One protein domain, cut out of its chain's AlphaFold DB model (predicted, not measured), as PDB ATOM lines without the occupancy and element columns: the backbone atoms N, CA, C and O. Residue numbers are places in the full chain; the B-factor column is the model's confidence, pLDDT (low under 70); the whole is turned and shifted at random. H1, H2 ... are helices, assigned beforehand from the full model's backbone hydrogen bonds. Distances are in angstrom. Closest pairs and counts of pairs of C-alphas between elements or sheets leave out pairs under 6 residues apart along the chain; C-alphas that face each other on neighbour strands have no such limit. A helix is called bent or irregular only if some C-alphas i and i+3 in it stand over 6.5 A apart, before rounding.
ATOM      1  N   ASN A   6     259.742 235.509 259.526       80.75
ATOM      2  CA  ASN A   6     260.854 234.916 260.262       80.75
ATOM      3  C   ASN A   6     260.416 234.483 261.667       80.75
ATOM      4  O   ASN A   6     260.686 233.354 262.067       80.75
ATOM      5  N   GLU A   7     259.660 235.328 262.374       82.62
ATOM      6  CA  GLU A   7     259.109 234.995 263.695       82.62
ATOM      7  C   GLU A   7     258.140 233.807 263.630       82.62
ATOM      8  O   GLU A   7     258.156 232.948 264.513       82.62
ATOM      9  N   GLN A   8     257.312 233.735 262.583       79.44
ATOM     10  CA  GLN A   8     256.403 232.606 262.370       79.44
ATOM     11  C   GLN A   8     257.174 231.305 262.122       79.44
ATOM     12  O   GLN A   8     256.835 230.279 262.707       79.44
ATOM     13  N   VAL A   9     258.224 231.340 261.296       78.38
ATOM     14  CA  VAL A   9     259.071 230.172 261.002       78.38
ATOM     15  C   VAL A   9     259.809 229.686 262.247       78.38
ATOM     16  O   VAL A   9     259.825 228.482 262.510       78.38
ATOM     17  N   ASP A  10     260.387 230.594 263.029       83.19
ATOM     18  CA  ASP A  10     261.149 230.230 264.225       83.19
ATOM     19  C   ASP A  10     260.239 229.649 265.319       83.19
ATOM     20  O   ASP A  10     260.582 228.656 265.967       83.19
ATOM     21  N   GLU A  11     259.032 230.199 265.485       83.81
ATOM     22  CA  GLU A  11     258.019 229.632 266.377       83.81
ATOM     23  C   GLU A  11     257.560 228.243 265.913       83.81
ATOM     24  O   GLU A  11     257.436 227.326 266.732       83.81
ATOM     25  N   LEU A  12     257.367 228.051 264.603       76.75
ATOM     26  CA  LEU A  12     256.965 226.767 264.034       76.75
ATOM     27  C   LEU A  12     258.060 225.707 264.211       76.75
ATOM     28  O   LEU A  12     257.761 224.596 264.647       76.75
ATOM     29  N   LYS A  13     259.331 226.064 263.977       77.06
ATOM     30  CA  LYS A  13     260.496 225.205 264.251       77.06
ATOM     31  C   LYS A  13     260.560 224.796 265.722       77.06
ATOM     32  O   LYS A  13     260.688 223.612 266.019       77.06
ATOM     33  N   LYS A  14     260.402 225.748 266.645       83.81
ATOM     34  CA  LYS A  14     260.446 225.479 268.091       83.81
ATOM     35  C   LYS A  14     259.295 224.583 268.553       83.81
ATOM     36  O   LYS A  14     259.484 223.713 269.403       83.81
ATOM     37  N   ASN A  15     258.096 224.782 268.006       74.81
ATOM     38  CA  ASN A  15     256.940 223.938 268.302       74.81
ATOM     39  C   ASN A  15     257.104 222.527 267.733       74.81
ATOM     40  O   ASN A  15     256.775 221.560 268.419       74.81
ATOM     41  N   LEU A  16     257.663 222.408 266.527       73.19
ATOM     42  CA  LEU A  16     258.022 221.127 265.930       73.19
ATOM     43  C   LEU A  16     259.042 220.384 266.788       73.19
ATOM     44  O   LEU A  16     258.792 219.243 267.145       73.19
ATOM     45  N   GLU A  17     260.132 221.033 267.198       76.69
ATOM     46  CA  GLU A  17     261.144 220.421 268.071       76.69
ATOM     47  C   GLU A  17     260.539 219.902 269.377       76.69
ATOM     48  O   GLU A  17     260.766 218.751 269.743       76.69
ATOM     49  N   LYS A  18     259.678 220.687 270.032       76.06
ATOM     50  CA  LYS A  18     258.947 220.222 271.222       76.06
ATOM     51  C   LYS A  18     258.025 219.038 270.932       76.06
ATOM     52  O   LYS A  18     257.944 218.118 271.742       76.06
ATOM     53  N   GLY A  19     257.297 219.071 269.816       69.19
ATOM     54  CA  GLY A  19     256.428 217.972 269.395       69.19
ATOM     55  C   GLY A  19     257.219 216.695 269.108       69.19
ATOM     56  O   GLY A  19     256.800 215.607 269.499       69.19
ATOM     57  N   PHE A  20     258.393 216.836 268.500       70.81
ATOM     58  CA  PHE A  20     259.296 215.734 268.199       70.81
ATOM     59  C   PHE A  20     259.910 215.121 269.452       70.81
ATOM     60  O   PHE A  20     259.915 213.898 269.565       70.81
ATOM     61  N   GLU A  21     260.352 215.927 270.418       73.94
ATOM     62  CA  GLU A  21     260.853 215.392 271.689       73.94
ATOM     63  C   GLU A  21     259.753 214.661 272.469       73.94
ATOM     64  O   GLU A  21     259.961 213.532 272.905       73.94
ATOM     65  N   LYS A  22     258.527 215.202 272.513       71.81
ATOM     66  CA  LYS A  22     257.377 214.474 273.083       71.81
ATOM     67  C   LYS A  22     257.085 213.163 272.355       71.81
ATOM     68  O   LYS A  22     256.743 212.171 272.989       71.81
ATOM     69  N   SER A  23     257.196 213.148 271.026       61.44
ATOM     70  CA  SER A  23     257.011 211.928 270.239       61.44
ATOM     71  C   SER A  23     258.090 210.892 270.558       61.44
ATOM     72  O   SER A  23     257.747 209.728 270.747       61.44
ATOM     73  N   LYS A  24     259.361 211.297 270.689       66.38
ATOM     74  CA  LYS A  24     260.452 210.411 271.127       66.38
ATOM     75  C   LYS A  24     260.203 209.847 272.523       66.38
ATOM     76  O   LYS A  24     260.348 208.644 272.711       66.38
ATOM     77  N   GLU A  25     259.802 210.681 273.481       70.38
ATOM     78  CA  GLU A  25     259.469 210.241 274.842       70.38
ATOM     79  C   GLU A  25     258.298 209.255 274.852       70.38
ATOM     80  O   GLU A  25     258.370 208.220 275.511       70.38
ATOM     81  N   ALA A  26     257.242 209.524 274.080       65.44
ATOM     82  CA  ALA A  26     256.102 208.621 273.957       65.44
ATOM     83  C   ALA A  26     256.505 207.275 273.341       65.44
ATOM     84  O   ALA A  26     256.110 206.229 273.851       65.44
ATOM     85  N   ILE A  27     257.327 207.289 272.284       58.19
ATOM     86  CA  ILE A  27     257.887 206.070 271.688       58.19
ATOM     87  C   ILE A  27     258.693 205.310 272.741       58.19
ATOM     88  O   ILE A  27     258.456 204.123 272.932       58.19
ATOM     89  N   LYS A  28     259.574 205.986 273.484       63.97
ATOM     90  CA  LYS A  28     260.350 205.371 274.565       63.97
ATOM     91  C   LYS A  28     259.456 204.737 275.638       63.97
ATOM     92  O   LYS A  28     259.706 203.607 276.036       63.97
ATOM     93  N   GLY A  29     258.380 205.406 276.045       64.12
ATOM     94  CA  GLY A  29     257.419 204.848 276.999       64.12
ATOM     95  C   GLY A  29     256.675 203.621 276.460       64.12
ATOM     96  O   GLY A  29     256.462 202.654 277.189       64.12
ATOM     97  N   VAL A  30     256.319 203.619 275.171       60.81
ATOM     98  CA  VAL A  30     255.743 202.439 274.503       60.81
ATOM     99  C   VAL A  30     256.746 201.282 274.501       60.81
ATOM    100  O   VAL A  30     256.360 200.160 274.819       60.81
ATOM    101  N   ILE A  31     258.021 201.557 274.216       57.66
ATOM    102  CA  ILE A  31     259.111 200.569 274.241       57.66
ATOM    103  C   ILE A  31     259.245 199.942 275.621       57.66
ATOM    104  O   ILE A  31     259.145 198.727 275.746       57.66
ATOM    105  N   GLU A  32     259.412 200.765 276.654       65.69
ATOM    106  CA  GLU A  32     259.584 200.299 278.033       65.69
ATOM    107  C   GLU A  32     258.399 199.434 278.487       65.69
ATOM    108  O   GLU A  32     258.583 198.402 279.136       65.69
ATOM    109  N   ASN A  33     257.176 199.806 278.095       65.75
ATOM    110  CA  ASN A  33     255.983 199.026 278.399       65.75
ATOM    111  C   ASN A  33     255.957 197.676 277.660       65.75
ATOM    112  O   ASN A  33     255.652 196.654 278.275       65.75
ATOM    113  N   TYR A  34     256.289 197.644 276.365       56.75
ATOM    114  CA  TYR A  34     256.335 196.393 275.600       56.75
ATOM    115  C   TYR A  34     257.452 195.464 276.075       56.75
ATOM    116  O   TYR A  34     257.183 194.281 276.273       56.75
ATOM    117  N   SER A  35     258.659 195.978 276.329       61.94
ATOM    118  CA  SER A  35     259.753 195.191 276.914       61.94
ATOM    119  C   SER A  35     259.320 194.548 278.232       61.94
ATOM    120  O   SER A  35     259.477 193.346 278.409       61.94
ATOM    121  N   LYS A  36     258.639 195.301 279.108       67.88
ATOM    122  CA  LYS A  36     258.102 194.763 280.365       67.88
ATOM    123  C   LYS A  36     257.055 193.659 280.154       67.88
ATOM    124  O   LYS A  36     257.011 192.692 280.919       67.88
ATOM    125  N   GLN A  37     256.191 193.790 279.146       55.84
ATOM    126  CA  GLN A  37     255.216 192.746 278.802       55.84
ATOM    127  C   GLN A  37     255.904 191.485 278.268       55.84
ATOM    128  O   GLN A  37     255.514 190.382 278.652       55.84
ATOM    129  N   VAL A  38     256.946 191.639 277.446       58.50
ATOM    130  CA  VAL A  38     257.768 190.522 276.964       58.50
ATOM    131  C   VAL A  38     258.474 189.832 278.121       58.50
ATOM    132  O   VAL A  38     258.332 188.621 278.231       58.50
ATOM    133  N   ASP A  39     259.114 190.572 279.030       61.94
ATOM    134  CA  ASP A  39     259.751 190.026 280.241       61.94
ATOM    135  C   ASP A  39     258.766 189.237 281.117       61.94
ATOM    136  O   ASP A  39     259.085 188.178 281.668       61.94
ATOM    137  N   THR A  40     257.531 189.734 281.227       66.81
ATOM    138  CA  THR A  40     256.461 189.046 281.961       66.81
ATOM    139  C   THR A  40     256.087 187.736 281.269       66.81
ATOM    140  O   THR A  40     256.061 186.688 281.914       66.81
ATOM    141  N   ALA A  41     255.863 187.761 279.952       56.03
ATOM    142  CA  ALA A  41     255.574 186.560 279.167       56.03
ATOM    143  C   ALA A  41     256.735 185.549 279.208       56.03
ATOM    144  O   ALA A  41     256.512 184.342 279.287       56.03
ATOM    145  N   LEU A  42     257.973 186.044 279.215       56.03
ATOM    146  CA  LEU A  42     259.213 185.299 279.421       56.03
ATOM    147  C   LEU A  42     259.197 184.534 280.746       56.03
ATOM    148  O   LEU A  42     259.458 183.331 280.783       56.03
ATOM    149  N   THR A  43     258.854 185.239 281.822       63.47
ATOM    150  CA  THR A  43     258.783 184.690 283.177       63.47
ATOM    151  C   THR A  43     257.696 183.622 283.271       63.47
ATOM    152  O   THR A  43     257.988 182.498 283.673       63.47
ATOM    153  N   SER A  44     256.481 183.912 282.798       61.59
ATOM    154  CA  SER A  44     255.375 182.944 282.804       61.59
ATOM    155  C   SER A  44     255.656 181.710 281.940       61.59
ATOM    156  O   SER A  44     255.329 180.591 282.328       61.59
ATOM    157  N   ASN A  45     256.306 181.872 280.784       55.62
ATOM    158  CA  ASN A  45     256.706 180.734 279.953       55.62
ATOM    159  C   ASN A  45     257.780 179.881 280.632       55.62
ATOM    160  O   ASN A  45     257.744 178.656 280.530       55.62
ATOM    161  N   LYS A  46     258.727 180.506 281.338       61.19
ATOM    162  CA  LYS A  46     259.725 179.782 282.130       61.19
ATOM    163  C   LYS A  46     259.058 178.973 283.243       61.19
ATOM    164  O   LYS A  46     259.362 177.793 283.375       61.19
ATOM    165  N   GLU A  47     258.109 179.569 283.962       65.06
ATOM    166  CA  GLU A  47     257.303 178.880 284.978       65.06
ATOM    167  C   GLU A  47     256.526 177.700 284.383       65.06
ATOM    168  O   GLU A  47     256.569 176.608 284.941       65.06
ATOM    169  N   LEU A  48     255.890 177.867 283.217       57.16
ATOM    170  CA  LEU A  48     255.206 176.776 282.513       57.16
ATOM    171  C   LEU A  48     256.159 175.642 282.130       57.16
ATOM    172  O   LEU A  48     255.829 174.474 282.321       57.16
ATOM    173  N   VAL A  49     257.346 175.960 281.612       59.50
ATOM    174  CA  VAL A  49     258.362 174.952 281.277       59.50
ATOM    175  C   VAL A  49     258.869 174.243 282.531       59.50
ATOM    176  O   VAL A  49     259.052 173.026 282.505       59.50
ATOM    177  N   ASP A  50     259.076 174.966 283.628       64.12
ATOM    178  CA  ASP A  50     259.499 174.387 284.903       64.12
ATOM    179  C   ASP A  50     258.392 173.506 285.512       64.12
ATOM    180  O   ASP A  50     258.685 172.419 286.014       64.12
ATOM    181  N   MET A  51     257.119 173.898 285.384       62.31
ATOM    182  CA  MET A  51     255.959 173.078 285.750       62.31
ATOM    183  C   MET A  51     255.861 171.811 284.899       62.31
ATOM    184  O   MET A  51     255.701 170.723 285.450       62.31
ATOM    185  N   MET A  52     256.006 171.929 283.575       57.97
ATOM    186  CA  MET A  52     256.065 170.776 282.673       57.97
ATOM    187  C   MET A  52     257.218 169.863 283.073       57.97
ATOM    188  O   MET A  52     257.020 168.671 283.231       57.97
ATOM    189  N   LYS A  53     258.404 170.408 283.348       56.03
ATOM    190  CA  LYS A  53     259.553 169.633 283.824       56.03
ATOM    191  C   LYS A  53     259.259 168.924 285.148       56.03
ATOM    192  O   LYS A  53     259.691 167.790 285.322       56.03
ATOM    193  N   HIS A  54     258.535 169.555 286.072       63.81
ATOM    194  CA  HIS A  54     258.160 168.927 287.337       63.81
ATOM    195  C   HIS A  54     257.168 167.774 287.132       63.81
ATOM    196  O   HIS A  54     257.404 166.696 287.673       63.81
ATOM    197  N   GLN A  55     256.115 167.975 286.331       56.84
ATOM    198  CA  GLN A  55     255.125 166.937 286.009       56.84
ATOM    199  C   GLN A  55     255.704 165.814 285.134       56.84
ATOM    200  O   GLN A  55     255.315 164.657 285.265       56.84
ATOM    201  N   MET A  56     256.667 166.135 284.269       55.38
ATOM    202  CA  MET A  56     257.332 165.193 283.366       55.38
ATOM    203  C   MET A  56     258.558 164.518 283.995       55.38
ATOM    204  O   MET A  56     259.059 163.562 283.436       55.38
ATOM    205  N   ASN A  57     259.054 164.970 285.151       54.78
ATOM    206  CA  ASN A  57     260.047 164.226 285.940       54.78
ATOM    207  C   ASN A  57     259.406 163.092 286.765       54.78
ATOM    208  O   ASN A  57     260.126 162.291 287.355       54.78
ATOM    209  N   THR A  58     258.071 163.037 286.836       49.59
ATOM    210  CA  THR A  58     257.311 161.961 287.493       49.59
ATOM    211  C   THR A  58     257.000 160.771 286.575       49.59
ATOM    212  O   THR A  58     256.636 159.714 287.080       49.59
ATOM    213  N   GLU A  59     257.200 160.895 285.258       51.66
ATOM    214  CA  GLU A  59     257.046 159.817 284.269       51.66
ATOM    215  C   GLU A  59     258.242 159.866 283.296       51.66
ATOM    216  O   GLU A  59     258.608 160.946 282.858       51.66
ATOM    217  N   GLU A  60     258.900 158.743 282.978       57.94
ATOM    218  CA  GLU A  60     260.134 158.676 282.158       57.94
ATOM    219  C   GLU A  60     259.970 159.241 280.725       57.94
ATOM    220  O   GLU A  60     259.828 158.505 279.747       57.94
ATOM    221  N   ILE A  61     260.011 160.563 280.568       55.88
ATOM    222  CA  ILE A  61     259.953 161.239 279.270       55.88
ATOM    223  C   ILE A  61     261.373 161.518 278.774       55.88
ATOM    224  O   ILE A  61     262.220 162.056 279.486       55.88
ATOM    225  N   ASP A  62     261.611 161.176 277.505       63.47
ATOM    226  CA  ASP A  62     262.852 161.445 276.775       63.47
ATOM    227  C   ASP A  62     263.258 162.930 276.893       63.47
ATOM    228  O   ASP A  62     262.526 163.836 276.473       63.47
ATOM    229  N   SER A  63     264.447 163.180 277.451       66.19
ATOM    230  CA  SER A  63     265.001 164.518 277.687       66.19
ATOM    231  C   SER A  63     265.094 165.369 276.417       66.19
ATOM    232  O   SER A  63     265.031 166.598 276.494       66.19
ATOM    233  N   SER A  64     265.149 164.742 275.238       66.31
ATOM    234  CA  SER A  64     265.158 165.433 273.947       66.31
ATOM    235  C   SER A  64     263.871 166.221 273.655       66.31
ATOM    236  O   SER A  64     263.931 167.260 272.988       66.31
ATOM    237  N   VAL A  65     262.718 165.792 274.189       64.19
ATOM    238  CA  VAL A  65     261.439 166.520 274.070       64.19
ATOM    239  C   VAL A  65     261.484 167.796 274.906       64.19
ATOM    240  O   VAL A  65     261.175 168.879 274.403       64.19
ATOM    241  N   LEU A  66     261.942 167.686 276.156       67.19
ATOM    242  CA  LEU A  66     262.097 168.821 277.071       67.19
ATOM    243  C   LEU A  66     263.106 169.849 276.540       67.19
ATOM    244  O   LEU A  66     262.860 171.056 276.609       67.19
ATOM    245  N   ASP A  67     264.212 169.392 275.957       69.25
ATOM    246  CA  ASP A  67     265.208 170.273 275.344       69.25
ATOM    247  C   ASP A  67     264.674 170.967 274.083       69.25
ATOM    248  O   ASP A  67     264.973 172.141 273.843       69.25
ATOM    249  N   SER A  68     263.843 170.283 273.288       67.88
ATOM    250  CA  SER A  68     263.178 170.881 272.126       67.88
ATOM    251  C   SER A  68     262.192 171.980 272.531       67.88
ATOM    252  O   SER A  68     262.202 173.062 271.935       67.88
ATOM    253  N   ILE A  69     261.395 171.738 273.578       65.38
ATOM    254  CA  ILE A  69     260.480 172.725 274.170       65.38
ATOM    255  C   ILE A  69     261.276 173.952 274.625       65.38
ATOM    256  O   ILE A  69     261.030 175.054 274.137       65.38
ATOM    257  N   LYS A  70     262.299 173.768 275.470       67.31
ATOM    258  CA  LYS A  70     263.144 174.871 275.962       67.31
ATOM    259  C   LYS A  70     263.771 175.684 274.839       67.31
ATOM    260  O   LYS A  70     263.712 176.910 274.862       67.31
ATOM    261  N   LYS A  71     264.369 175.010 273.852       72.56
ATOM    262  CA  LYS A  71     265.039 175.680 272.733       72.56
ATOM    263  C   LYS A  71     264.057 176.479 271.879       72.56
ATOM    264  O   LYS A  71     264.401 177.560 271.416       72.56
ATOM    265  N   THR A  72     262.853 175.955 271.679       68.69
ATOM    266  CA  THR A  72     261.816 176.622 270.888       68.69
ATOM    267  C   THR A  72     261.272 177.828 271.629       68.69
ATOM    268  O   THR A  72     261.293 178.919 271.078       68.69
ATOM    269  N   PHE A  73     260.861 177.678 272.887       66.81
ATOM    270  CA  PHE A  73     260.370 178.816 273.663       66.81
ATOM    271  C   PHE A  73     261.446 179.894 273.824       66.81
ATOM    272  O   PHE A  73     261.192 181.050 273.495       66.81
ATOM    273  N   GLY A  74     262.670 179.518 274.212       66.75
ATOM    274  CA  GLY A  74     263.788 180.458 274.313       66.75
ATOM    275  C   GLY A  74     264.107 181.151 272.985       66.75
ATOM    276  O   GLY A  74     264.303 182.360 272.954       66.75
ATOM    277  N   GLY A  75     264.097 180.421 271.866       71.00
ATOM    278  CA  GLY A  75     264.321 181.019 270.550       71.00
ATOM    279  C   GLY A  75     263.170 181.914 270.079       71.00
ATOM    280  O   GLY A  75     263.429 182.968 269.511       71.00
ATOM    281  N   ALA A  76     261.911 181.551 270.342       66.38
ATOM    282  CA  ALA A  76     260.749 182.385 270.021       66.38
ATOM    283  C   ALA A  76     260.784 183.728 270.764       66.38
ATOM    284  O   ALA A  76     260.381 184.749 270.209       66.38
ATOM    285  N   ILE A  77     261.295 183.726 271.994       64.81
ATOM    286  CA  ILE A  77     261.498 184.938 272.786       64.81
ATOM    287  C   ILE A  77     262.561 185.832 272.154       64.81
ATOM    288  O   ILE A  77     262.263 186.984 271.862       64.81
ATOM    289  N   VAL A  78     263.759 185.301 271.886       73.06
ATOM    290  CA  VAL A  78     264.849 186.082 271.271       73.06
ATOM    291  C   VAL A  78     264.394 186.695 269.943       73.06
ATOM    292  O   VAL A  78     264.664 187.856 269.660       73.06
ATOM    293  N   LEU A  79     263.635 185.946 269.138       72.25
ATOM    294  CA  LEU A  79     263.065 186.472 267.898       72.25
ATOM    295  C   LEU A  79     262.024 187.578 268.137       72.25
ATOM    296  O   LEU A  79     261.953 188.524 267.354       72.25
ATOM    297  N   SER A  80     261.245 187.489 269.215       66.38
ATOM    298  CA  SER A  80     260.280 188.530 269.592       66.38
ATOM    299  C   SER A  80     260.984 189.818 270.032       66.38
ATOM    300  O   SER A  80     260.559 190.901 269.631       66.38
ATOM    301  N   GLU A  81     262.086 189.714 270.782       67.31
ATOM    302  CA  GLU A  81     262.950 190.854 271.127       67.31
ATOM    303  C   GLU A  81     263.536 191.504 269.863       67.31
ATOM    304  O   GLU A  81     263.386 192.709 269.666       67.31
ATOM    305  N   GLU A  82     264.089 190.705 268.939       77.06
ATOM    306  CA  GLU A  82     264.613 191.197 267.653       77.06
ATOM    307  C   GLU A  82     263.545 191.948 266.826       77.06
ATOM    308  O   GLU A  82     263.850 192.953 266.174       77.06
ATOM    309  N   ILE A  83     262.286 191.481 266.826       72.12
ATOM    310  CA  ILE A  83     261.172 192.167 266.142       72.12
ATOM    311  C   ILE A  83     260.904 193.522 266.784       72.12
ATOM    312  O   ILE A  83     260.745 194.510 266.062       72.12
ATOM    313  N   ILE A  84     260.832 193.570 268.114       67.88
ATOM    314  CA  ILE A  84     260.562 194.804 268.853       67.88
ATOM    315  C   ILE A  84     261.658 195.826 268.556       67.88
ATOM    316  O   ILE A  84     261.342 196.928 268.107       67.88
ATOM    317  N   ASP A  85     262.928 195.440 268.662       74.44
ATOM    318  CA  ASP A  85     264.061 196.307 268.324       74.44
ATOM    319  C   ASP A  85     264.006 196.795 266.870       74.44
ATOM    320  O   ASP A  85     264.245 197.970 266.576       74.44
ATOM    321  N   SER A  86     263.615 195.924 265.936       78.44
ATOM    322  CA  SER A  86     263.438 196.301 264.534       78.44
ATOM    323  C   SER A  86     262.297 197.308 264.326       78.44
ATOM    324  O   SER A  86     262.440 198.236 263.522       78.44
ATOM    325  N   ILE A  87     261.166 197.151 265.023       70.12
ATOM    326  CA  ILE A  87     260.038 198.098 264.980       70.12
ATOM    327  C   ILE A  87     260.477 199.457 265.535       70.12
ATOM    328  O   ILE A  87     260.168 200.496 264.946       70.12
ATOM    329  N   ILE A  88     261.243 199.450 266.625       69.56
ATOM    330  CA  ILE A  88     261.778 200.649 267.274       69.56
ATOM    331  C   ILE A  88     262.719 201.408 266.347       69.56
ATOM    332  O   ILE A  88     262.554 202.615 266.149       69.56
ATOM    333  N   ASP A  89     263.685 200.709 265.752       80.25
ATOM    334  CA  ASP A  89     264.633 201.287 264.798       80.25
ATOM    335  C   ASP A  89     263.897 201.862 263.576       80.25
ATOM    336  O   ASP A  89     264.137 203.004 263.179       80.25
ATOM    337  N   SER A  90     262.931 201.114 263.023       79.44
ATOM    338  CA  SER A  90     262.090 201.561 261.902       79.44
ATOM    339  C   SER A  90     261.348 202.858 262.220       79.44
ATOM    340  O   SER A  90     261.360 203.801 261.420       79.44
ATOM    341  N   HIS A  91     260.696 202.914 263.382       72.44
ATOM    342  CA  HIS A  91     259.941 204.088 263.789       72.44
ATOM    343  C   HIS A  91     260.873 205.274 264.045       72.44
ATOM    344  O   HIS A  91     260.593 206.379 263.580       72.44
ATOM    345  N   SER A  92     261.991 205.058 264.738       76.62
ATOM    346  CA  SER A  92     262.965 206.111 265.049       76.62
ATOM    347  C   SER A  92     263.521 206.750 263.776       76.62
ATOM    348  O   SER A  92     263.510 207.975 263.643       76.62
ATOM    349  N   LYS A  93     263.907 205.932 262.788       84.75
ATOM    350  CA  LYS A  93     264.376 206.403 261.475       84.75
ATOM    351  C   LYS A  93     263.311 207.183 260.716       84.75
ATOM    352  O   LYS A  93     263.611 208.222 260.138       84.75
ATOM    353  N   ARG A  94     262.058 206.717 260.739       78.25
ATOM    354  CA  ARG A  94     260.940 207.399 260.069       78.25
ATOM    355  C   ARG A  94     260.646 208.757 260.696       78.25
ATOM    356  O   ARG A  94     260.436 209.729 259.978       78.25
ATOM    357  N   THR A  95     260.663 208.829 262.025       75.75
ATOM    358  CA  THR A  95     260.530 210.092 262.753       75.75
ATOM    359  C   THR A  95     261.650 211.048 262.363       75.75
ATOM    360  O   THR A  95     261.364 212.180 261.990       75.75
ATOM    361  N   GLN A  96     262.905 210.593 262.374       80.19
ATOM    362  CA  GLN A  96     264.054 211.420 262.003       80.19
ATOM    363  C   GLN A  96     263.952 211.958 260.566       80.19
ATOM    364  O   GLN A  96     264.131 213.153 260.346       80.19
ATOM    365  N   LEU A  97     263.579 211.106 259.609       86.12
ATOM    366  CA  LEU A  97     263.379 211.492 258.212       86.12
ATOM    367  C   LEU A  97     262.301 212.580 258.073       86.12
ATOM    368  O   LEU A  97     262.526 213.600 257.423       86.12
ATOM    369  N   ASN A  98     261.169 212.428 258.768       78.50
ATOM    370  CA  ASN A  98     260.109 213.439 258.785       78.50
ATOM    371  C   ASN A  98     260.554 214.759 259.432       78.50
ATOM    372  O   ASN A  98     260.160 215.832 258.966       78.50
ATOM    373  N   ILE A  99     261.363 214.701 260.497       80.06
ATOM    374  CA  ILE A  99     261.936 215.890 261.148       80.06
ATOM    375  C   ILE A  99     262.794 216.663 260.151       80.06
ATOM    376  O   ILE A  99     262.606 217.868 259.973       80.06
ATOM    377  N   GLU A 100     263.734 215.971 259.512       86.75
ATOM    378  CA  GLU A 100     264.681 216.571 258.575       86.75
ATOM    379  C   GLU A 100     263.969 217.171 257.365       86.75
ATOM    380  O   GLU A 100     264.231 218.324 257.017       86.75
ATOM    381  N   PHE A 101     263.016 216.438 256.783       88.44
ATOM    382  CA  PHE A 101     262.188 216.952 255.700       88.44
ATOM    383  C   PHE A 101     261.424 218.204 256.122       88.44
ATOM    384  O   PHE A 101     261.519 219.227 255.453       88.44
ATOM    385  N   THR A 102     260.719 218.166 257.256       81.94
ATOM    386  CA  THR A 102     259.899 219.301 257.705       81.94
ATOM    387  C   THR A 102     260.756 220.544 257.967       81.94
ATOM    388  O   THR A 102     260.366 221.646 257.582       81.94
ATOM    389  N   LYS A 103     261.946 220.383 258.566       86.44
ATOM    390  CA  LYS A 103     262.896 221.488 258.774       86.44
ATOM    391  C   LYS A 103     263.307 222.127 257.446       86.44
ATOM    392  O   LYS A 103     263.141 223.337 257.289       86.44
ATOM    393  N   LYS A 104     263.764 221.318 256.483       91.94
ATOM    394  CA  LYS A 104     264.176 221.801 255.156       91.94
ATOM    395  C   LYS A 104     263.010 222.391 254.358       91.94
ATOM    396  O   LYS A 104     263.184 223.385 253.661       91.94
ATOM    397  N   TYR A 105     261.817 221.812 254.477       88.12
ATOM    398  CA  TYR A 105     260.609 222.262 253.786       88.12
ATOM    399  C   TYR A 105     260.207 223.668 254.230       88.12
ATOM    400  O   TYR A 105     259.977 224.542 253.399       88.12
ATOM    401  N   ILE A 106     260.202 223.921 255.542       86.56
ATOM    402  CA  ILE A 106     259.894 225.246 256.096       86.56
ATOM    403  C   ILE A 106     260.953 226.276 255.698       86.56
ATOM    404  O   ILE A 106     260.606 227.408 255.368       86.56
ATOM    405  N   GLU A 107     262.235 225.904 255.717       88.38
ATOM    406  CA  GLU A 107     263.315 226.785 255.259       88.38
ATOM    407  C   GLU A 107     263.178 227.125 253.776       88.38
ATOM    408  O   GLU A 107     263.243 228.295 253.413       88.38
ATOM    409  N   THR A 108     262.874 226.131 252.942       90.25
ATOM    410  CA  THR A 108     262.651 226.332 251.506       90.25
ATOM    411  C   THR A 108     261.447 227.243 251.267       90.25
ATOM    412  O   THR A 108     261.538 228.186 250.489       90.25
ATOM    413  N   ILE A 109     260.333 227.049 251.984       87.62
ATOM    414  CA  ILE A 109     259.175 227.956 251.908       87.62
ATOM    415  C   ILE A 109     259.550 229.380 252.327       87.62
ATOM    416  O   ILE A 109     259.123 230.333 251.679       87.62
ATOM    417  N   ARG A 110     260.340 229.542 253.395       86.06
ATOM    418  CA  ARG A 110     260.808 230.859 253.849       86.06
ATOM    419  C   ARG A 110     261.639 231.548 252.770       86.06
ATOM    420  O   ARG A 110     261.402 232.717 252.490       86.06
ATOM    421  N   GLU A 111     262.586 230.835 252.169       89.25
ATOM    422  CA  GLU A 111     263.413 231.351 251.075       89.25
ATOM    423  C   GLU A 111     262.555 231.772 249.876       89.25
ATOM    424  O   GLU A 111     262.725 232.877 249.363       89.25
ATOM    425  N   LEU A 112     261.578 230.948 249.485       88.50
ATOM    426  CA  LEU A 112     260.649 231.265 248.398       88.50
ATOM    427  C   LEU A 112     259.793 232.494 248.699       88.50
ATOM    428  O   LEU A 112     259.598 233.332 247.825       88.50
ATOM    429  N   ALA A 113     259.302 232.622 249.931       85.06
ATOM    430  CA  ALA A 113     258.458 233.739 250.335       85.06
ATOM    431  C   ALA A 113     259.219 235.073 250.426       85.06
ATOM    432  O   ALA A 113     258.606 236.133 250.305       85.06
ATOM    433  N   LEU A 114     260.534 235.030 250.661       88.12
ATOM    434  CA  LEU A 114     261.400 236.211 250.735       88.12
ATOM    435  C   LEU A 114     262.080 236.547 249.396       88.12
ATOM    436  O   LEU A 114     262.600 237.655 249.242       88.12
ATOM    437  N   SER A 115     262.094 235.616 248.437       89.38
ATOM    438  CA  SER A 115     262.715 235.815 247.126       89.38
ATOM    439  C   SER A 115     261.859 236.691 246.209       89.38
ATOM    440  O   SER A 115     260.635 236.587 246.172       89.38
ATOM    441  N   LYS A 116     262.521 237.533 245.408       85.25
ATOM    442  CA  LYS A 116     261.876 238.284 244.316       85.25
ATOM    443  C   LYS A 116     261.615 237.414 243.083       85.25
ATOM    444  O   LYS A 116     260.694 237.705 242.330       85.25
ATOM    445  N   GLU A 117     262.407 236.358 242.911       88.12
ATOM    446  CA  GLU A 117     262.273 235.343 241.864       88.12
ATOM    447  C   GLU A 117     262.292 233.964 242.547       88.12
ATOM    448  O   GLU A 117     263.361 233.424 242.843       88.12
ATOM    449  N   PRO A 118     261.126 233.439 242.958       85.50
ATOM    450  CA  PRO A 118     261.042 232.169 243.673       85.50
ATOM    451  C   PRO A 118     261.319 230.972 242.753       85.50
ATOM    452  O   PRO A 118     260.639 230.776 241.747       85.50
ATOM    453  N   ASP A 119     262.282 230.138 243.146       86.81
ATOM    454  CA  ASP A 119     262.614 228.874 242.484       86.81
ATOM    455  C   ASP A 119     261.830 227.696 243.087       86.81
ATOM    456  O   ASP A 119     262.257 227.028 244.034       86.81
ATOM    457  N   TYR A 120     260.656 227.425 242.524       89.38
ATOM    458  CA  TYR A 120     259.806 226.327 242.978       89.38
ATOM    459  C   TYR A 120     260.371 224.931 242.667       89.38
ATOM    460  O   TYR A 120     259.913 223.965 243.285       89.38
ATOM    461  N   GLU A 121     261.367 224.788 241.780       91.69
ATOM    462  CA  GLU A 121     261.980 223.482 241.498       91.69
ATOM    463  C   GLU A 121     262.679 222.932 242.739       91.69
ATOM    464  O   GLU A 121     262.563 221.743 243.035       91.69
ATOM    465  N   LYS A 122     263.295 223.805 243.546       89.00
ATOM    466  CA  LYS A 122     263.907 223.428 244.827       89.00
ATOM    467  C   LYS A 122     262.907 222.779 245.792       89.00
ATOM    468  O   LYS A 122     263.247 221.827 246.493       89.00
ATOM    469  N   LEU A 123     261.663 223.263 245.818       89.56
ATOM    470  CA  LEU A 123     260.603 222.687 246.650       89.56
ATOM    471  C   LEU A 123     260.162 221.315 246.131       89.56
ATOM    472  O   LEU A 123     259.984 220.387 246.921       89.56
ATOM    473  N   ILE A 124     259.997 221.189 244.813       89.81
ATOM    474  CA  ILE A 124     259.605 219.934 244.160       89.81
ATOM    475  C   ILE A 124     260.686 218.868 244.368       89.81
ATOM    476  O   ILE A 124     260.363 217.753 244.778       89.81
ATOM    477  N   ALA A 125     261.959 219.224 244.176       93.19
ATOM    478  CA  ALA A 125     263.096 218.339 244.409       93.19
ATOM    479  C   ALA A 125     263.127 217.828 245.857       93.19
ATOM    480  O   ALA A 125     263.260 216.628 246.082       93.19
ATOM    481  N   LEU A 126     262.898 218.703 246.843       92.88
ATOM    482  CA  LEU A 126     262.847 218.308 248.253       92.88
ATOM    483  C   LEU A 126     261.726 217.290 248.544       92.88
ATOM    484  O   LEU A 126     261.920 216.337 249.303       92.88
ATOM    485  N   ILE A 127     260.540 217.492 247.961       86.50
ATOM    486  CA  ILE A 127     259.411 216.560 248.101       86.50
ATOM    487  C   ILE A 127     259.770 215.205 247.480       86.50
ATOM    488  O   ILE A 127     259.498 214.165 248.086       86.50
ATOM    489  N   GLN A 128     260.399 215.217 246.303       91.25
ATOM    490  CA  GLN A 128     260.819 214.006 245.611       91.25
ATOM    491  C   GLN A 128     261.885 213.234 246.404       91.25
ATOM    492  O   GLN A 128     261.703 212.042 246.648       91.25
ATOM    493  N   GLU A 129     262.931 213.905 246.895       93.62
ATOM    494  CA  GLU A 129     263.968 213.294 247.741       93.62
ATOM    495  C   GLU A 129     263.365 212.621 248.983       93.62
ATOM    496  O   GLU A 129     263.707 211.485 249.324       93.62
ATOM    497  N   ASN A 130     262.426 213.295 249.654       89.38
ATOM    498  CA  ASN A 130     261.753 212.745 250.827       89.38
ATOM    499  C   ASN A 130     260.900 211.515 250.492       89.38
ATOM    500  O   ASN A 130     260.868 210.548 251.261       89.38
ATOM    501  N   PHE A 131     260.210 211.537 249.350       84.12
ATOM    502  CA  PHE A 131     259.434 210.396 248.881       84.12
ATOM    503  C   PHE A 131     260.339 209.190 248.592       84.12
ATOM    504  O   PHE A 131     260.084 208.099 249.103       84.12
ATOM    505  N   GLU A 132     261.432 209.388 247.857       92.19
ATOM    506  CA  GLU A 132     262.401 208.333 247.536       92.19
ATOM    507  C   GLU A 132     263.044 207.742 248.800       92.19
ATOM    508  O   GLU A 132     263.094 206.517 248.968       92.19
ATOM    509  N   ALA A 133     263.461 208.592 249.741       91.06
ATOM    510  CA  ALA A 133     264.015 208.156 251.018       91.06
ATOM    511  C   ALA A 133     262.986 207.372 251.859       91.06
ATOM    512  O   ALA A 133     263.324 206.347 252.461       91.06
ATOM    513  N   SER A 134     261.719 207.797 251.851       79.12
ATOM    514  CA  SER A 134     260.621 207.100 252.534       79.12
ATOM    515  C   SER A 134     260.349 205.720 251.932       79.12
ATOM    516  O   SER A 134     260.188 204.745 252.672       79.12
ATOM    517  N   VAL A 135     260.331 205.613 250.599       79.94
ATOM    518  CA  VAL A 135     260.158 204.336 249.888       79.94
ATOM    519  C   VAL A 135     261.309 203.387 250.209       79.94
ATOM    520  O   VAL A 135     261.069 202.228 250.559       79.94
ATOM    521  N   LYS A 136     262.551 203.882 250.170       91.25
ATOM    522  CA  LYS A 136     263.737 203.095 250.517       91.25
ATOM    523  C   LYS A 136     263.662 202.560 251.947       91.25
ATOM    524  O   LYS A 136     263.789 201.353 252.153       91.25
ATOM    525  N   LEU A 137     263.378 203.428 252.921       86.88
ATOM    526  CA  LEU A 137     263.228 203.028 254.322       86.88
ATOM    527  C   LEU A 137     262.099 201.998 254.498       86.88
ATOM    528  O   LEU A 137     262.242 201.040 255.256       86.88
ATOM    529  N   SER A 138     260.977 202.162 253.794       76.62
ATOM    530  CA  SER A 138     259.864 201.207 253.836       76.62
ATOM    531  C   SER A 138     260.273 199.833 253.295       76.62
ATOM    532  O   SER A 138     260.013 198.815 253.940       76.62
ATOM    533  N   SER A 139     261.004 199.792 252.177       79.69
ATOM    534  CA  SER A 139     261.540 198.551 251.609       79.69
ATOM    535  C   SER A 139     262.511 197.844 252.561       79.69
ATOM    536  O   SER A 139     262.449 196.622 252.711       79.69
ATOM    537  N   GLU A 140     263.399 198.589 253.224       88.75
ATOM    538  CA  GLU A 140     264.330 198.036 254.215       88.75
ATOM    539  C   GLU A 140     263.587 197.443 255.420       88.75
ATOM    540  O   GLU A 140     263.903 196.341 255.870       88.75
ATOM    541  N   ASN A 141     262.558 198.135 255.912       78.94
ATOM    542  CA  ASN A 141     261.736 197.648 257.019       78.94
ATOM    543  C   ASN A 141     260.951 196.388 256.640       78.94
ATOM    544  O   ASN A 141     260.908 195.439 257.421       78.94
ATOM    545  N   MET A 142     260.374 196.346 255.435       72.62
ATOM    546  CA  MET A 142     259.658 195.170 254.934       72.62
ATOM    547  C   MET A 142     260.573 193.942 254.882       72.62
ATOM    548  O   MET A 142     260.179 192.856 255.304       72.62
ATOM    549  N   LYS A 143     261.822 194.118 254.434       86.25
ATOM    550  CA  LYS A 143     262.813 193.038 254.422       86.25
ATOM    551  C   LYS A 143     263.045 192.461 255.822       86.25
ATOM    552  O   LYS A 143     262.997 191.247 255.983       86.25
ATOM    553  N   LYS A 144     263.214 193.313 256.840       84.31
ATOM    554  CA  LYS A 144     263.393 192.860 258.232       84.31
ATOM    555  C   LYS A 144     262.190 192.067 258.754       84.31
ATOM    556  O   LYS A 144     262.374 191.060 259.433       84.31
ATOM    557  N   VAL A 145     260.968 192.490 258.417       74.12
ATOM    558  CA  VAL A 145     259.738 191.763 258.784       74.12
ATOM    559  C   VAL A 145     259.708 190.379 258.134       74.12
ATOM    560  O   VAL A 145     259.439 189.394 258.820       74.12
ATOM    561  N   ILE A 146     260.029 190.285 256.839       71.31
ATOM    562  CA  ILE A 146     260.087 189.008 256.110       71.31
ATOM    563  C   ILE A 146     261.156 188.085 256.710       71.31
ATOM    564  O   ILE A 146     260.886 186.909 256.959       71.31
ATOM    565  N   ASP A 147     262.352 188.611 256.978       84.50
ATOM    566  CA  ASP A 147     263.448 187.839 257.568       84.50
ATOM    567  C   ASP A 147     263.053 187.286 258.944       84.50
ATOM    568  O   ASP A 147     263.268 186.106 259.224       84.50
ATOM    569  N   SER A 148     262.407 188.101 259.783       76.31
ATOM    570  CA  SER A 148     261.930 187.653 261.091       76.31
ATOM    571  C   SER A 148     260.815 186.605 260.992       76.31
ATOM    572  O   SER A 148     260.874 185.565 261.656       76.31
ATOM    573  N   TYR A 149     259.843 186.809 260.099       68.56
ATOM    574  CA  TYR A 149     258.796 185.823 259.832       68.56
ATOM    575  C   TYR A 149     259.390 184.465 259.430       68.56
ATOM    576  O   TYR A 149     259.001 183.424 259.966       68.56
ATOM    577  N   ASN A 150     260.391 184.469 258.546       77.38
ATOM    578  CA  ASN A 150     261.092 183.257 258.129       77.38
ATOM    579  C   ASN A 150     261.798 182.567 259.306       77.38
ATOM    580  O   ASN A 150     261.733 181.340 259.422       77.38
ATOM    581  N   LYS A 151     262.439 183.324 260.209       84.50
ATOM    582  CA  LYS A 151     263.053 182.759 261.423       84.50
ATOM    583  C   LYS A 151     262.007 182.111 262.340       84.50
ATOM    584  O   LYS A 151     262.218 180.975 262.766       84.50
ATOM    585  N   HIS A 152     260.875 182.772 262.595       72.88
ATOM    586  CA  HIS A 152     259.779 182.218 263.405       72.88
ATOM    587  C   HIS A 152     259.182 180.950 262.790       72.88
ATOM    588  O   HIS A 152     258.995 179.952 263.486       72.88
ATOM    589  N   SER A 153     258.933 180.964 261.479       70.25
ATOM    590  CA  SER A 153     258.411 179.807 260.746       70.25
ATOM    591  C   SER A 153     259.364 178.610 260.832       70.25
ATOM    592  O   SER A 153     258.956 177.500 261.181       70.25
ATOM    593  N   ASN A 154     260.666 178.840 260.632       81.31
ATOM    594  CA  ASN A 154     261.687 177.800 260.766       81.31
ATOM    595  C   ASN A 154     261.784 177.248 262.193       81.31
ATOM    596  O   ASN A 154     261.961 176.042 262.381       81.31
ATOM    597  N   LEU A 155     261.674 178.112 263.201       76.88
ATOM    598  CA  LEU A 155     261.686 177.703 264.600       76.88
ATOM    599  C   LEU A 155     260.484 176.798 264.927       76.88
ATOM    600  O   LEU A 155     260.678 175.715 265.479       76.88
ATOM    601  N   ALA A 156     259.276 177.177 264.498       66.25
ATOM    602  CA  ALA A 156     258.069 176.364 264.655       66.25
ATOM    603  C   ALA A 156     258.164 175.020 263.909       66.25
ATOM    604  O   ALA A 156     257.829 173.967 264.455       66.25
ATOM    605  N   LEU A 157     258.680 175.026 262.678       70.75
ATOM    606  CA  LEU A 157     258.862 173.812 261.882       70.75
ATOM    607  C   LEU A 157     259.853 172.838 262.537       70.75
ATOM    608  O   LEU A 157     259.609 171.630 262.577       70.75
ATOM    609  N   ASN A 158     260.957 173.354 263.082       75.56
ATOM    610  CA  ASN A 158     261.957 172.546 263.779       75.56
ATOM    611  C   ASN A 158     261.433 171.977 265.101       75.56
ATOM    612  O   ASN A 158     261.731 170.823 265.416       75.56
ATOM    613  N   PHE A 159     260.644 172.754 265.846       73.25
ATOM    614  CA  PHE A 159     259.954 172.266 267.037       73.25
ATOM    615  C   PHE A 159     259.036 171.094 266.704       73.25
ATOM    616  O   PHE A 159     259.191 170.022 267.287       73.25
ATOM    617  N   ASN A 160     258.145 171.272 265.724       62.56
ATOM    618  CA  ASN A 160     257.167 170.257 265.337       62.56
ATOM    619  C   ASN A 160     257.839 168.944 264.932       62.56
ATOM    620  O   ASN A 160     257.425 167.885 265.394       62.56
TER     621      ASN A 160
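AT A GLANCE: This is residues 6 to 160 of the 197 residues of an uncharacterized protein of Bacteroidetes bacterium RIFCSPLOWO2_12_FULL_37_12 (UniProt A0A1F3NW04). Three long helices, H1, H2 and H3, lie side by side in one flat row, with H2 in the middle; the chain runs one way along the long axis in H1, back in H2, and the first way again in H3. H1 and H3 are on the two sides of H2 and stay apart from each other, and the two links lie at opposite ends of the long axis. The printed part has 155 residues with three named helices, in the order H1, H2, H3, and no named strand; the class is all helix. The whole is extended, with a radius of gyration of the C-alphas of 24.6 A, and the C-alphas span 88 by 27 by 10 A.

IN THESE COORDINATES: H1 is residues 6 to 56, 73.5 A from first to last C-alpha. It begins at Asn 6, whose C-alpha is at (260.854, 234.916, 260.262). H2, residues 63 to 114, is the longest helix by residues, with 52 residues and 76.7 A from first to last C-alpha. The C-alpha of Ser 63 is at (265.001, 164.518, 277.687). H3 is residues 120 to 160, 60.4 A from first to last C-alpha. It ends at Asn 160, with its C-alpha at (257.167, 170.257, 265.337).

HOW THE PARTS SIT: H1 and H2 touch, with 17 pairs of C-alphas within 8 A. Their closest C-alphas are those of Val 9 and Ile 106, 7.0 A apart. They run opposite ways at a shallow tilt of 4 degrees, with their centres 11.6 A apart, and form a helical hairpin. H2 and H3 touch as well, with 33 pairs of C-alphas within 8 A. Their closest C-alphas are those of Thr 72 and Phe 159, 6.1 A apart. They too form a helical hairpin, running opposite ways at a shallow tilt of 4 degrees, with centres 10.2 A apart. H1 and H3 are apart. In H1, H2 and H3 every O i to N i+4 pair is within hydrogen-bond range. None of the three helices is bent or irregular.

THE WHOLE: The outline is a rod, and the two C-alphas farthest apart are those of Glu 59 and Lys 116, 88.2 A. The C-alphas of Asn 6 and Asn 160, the first and last printed, are 65.0 A apart. The printed part has no cut. The link from H1 to H2 is short, with 6 residues, and the link from H2 to H3 is tight, with 5 residues. The mean pLDDT of the printed part is 74.2, and 60 residues are under 70, among them residues 26 to 70. The mean pLDDT is 67 for H1, 77 for H2 and 82 for H3.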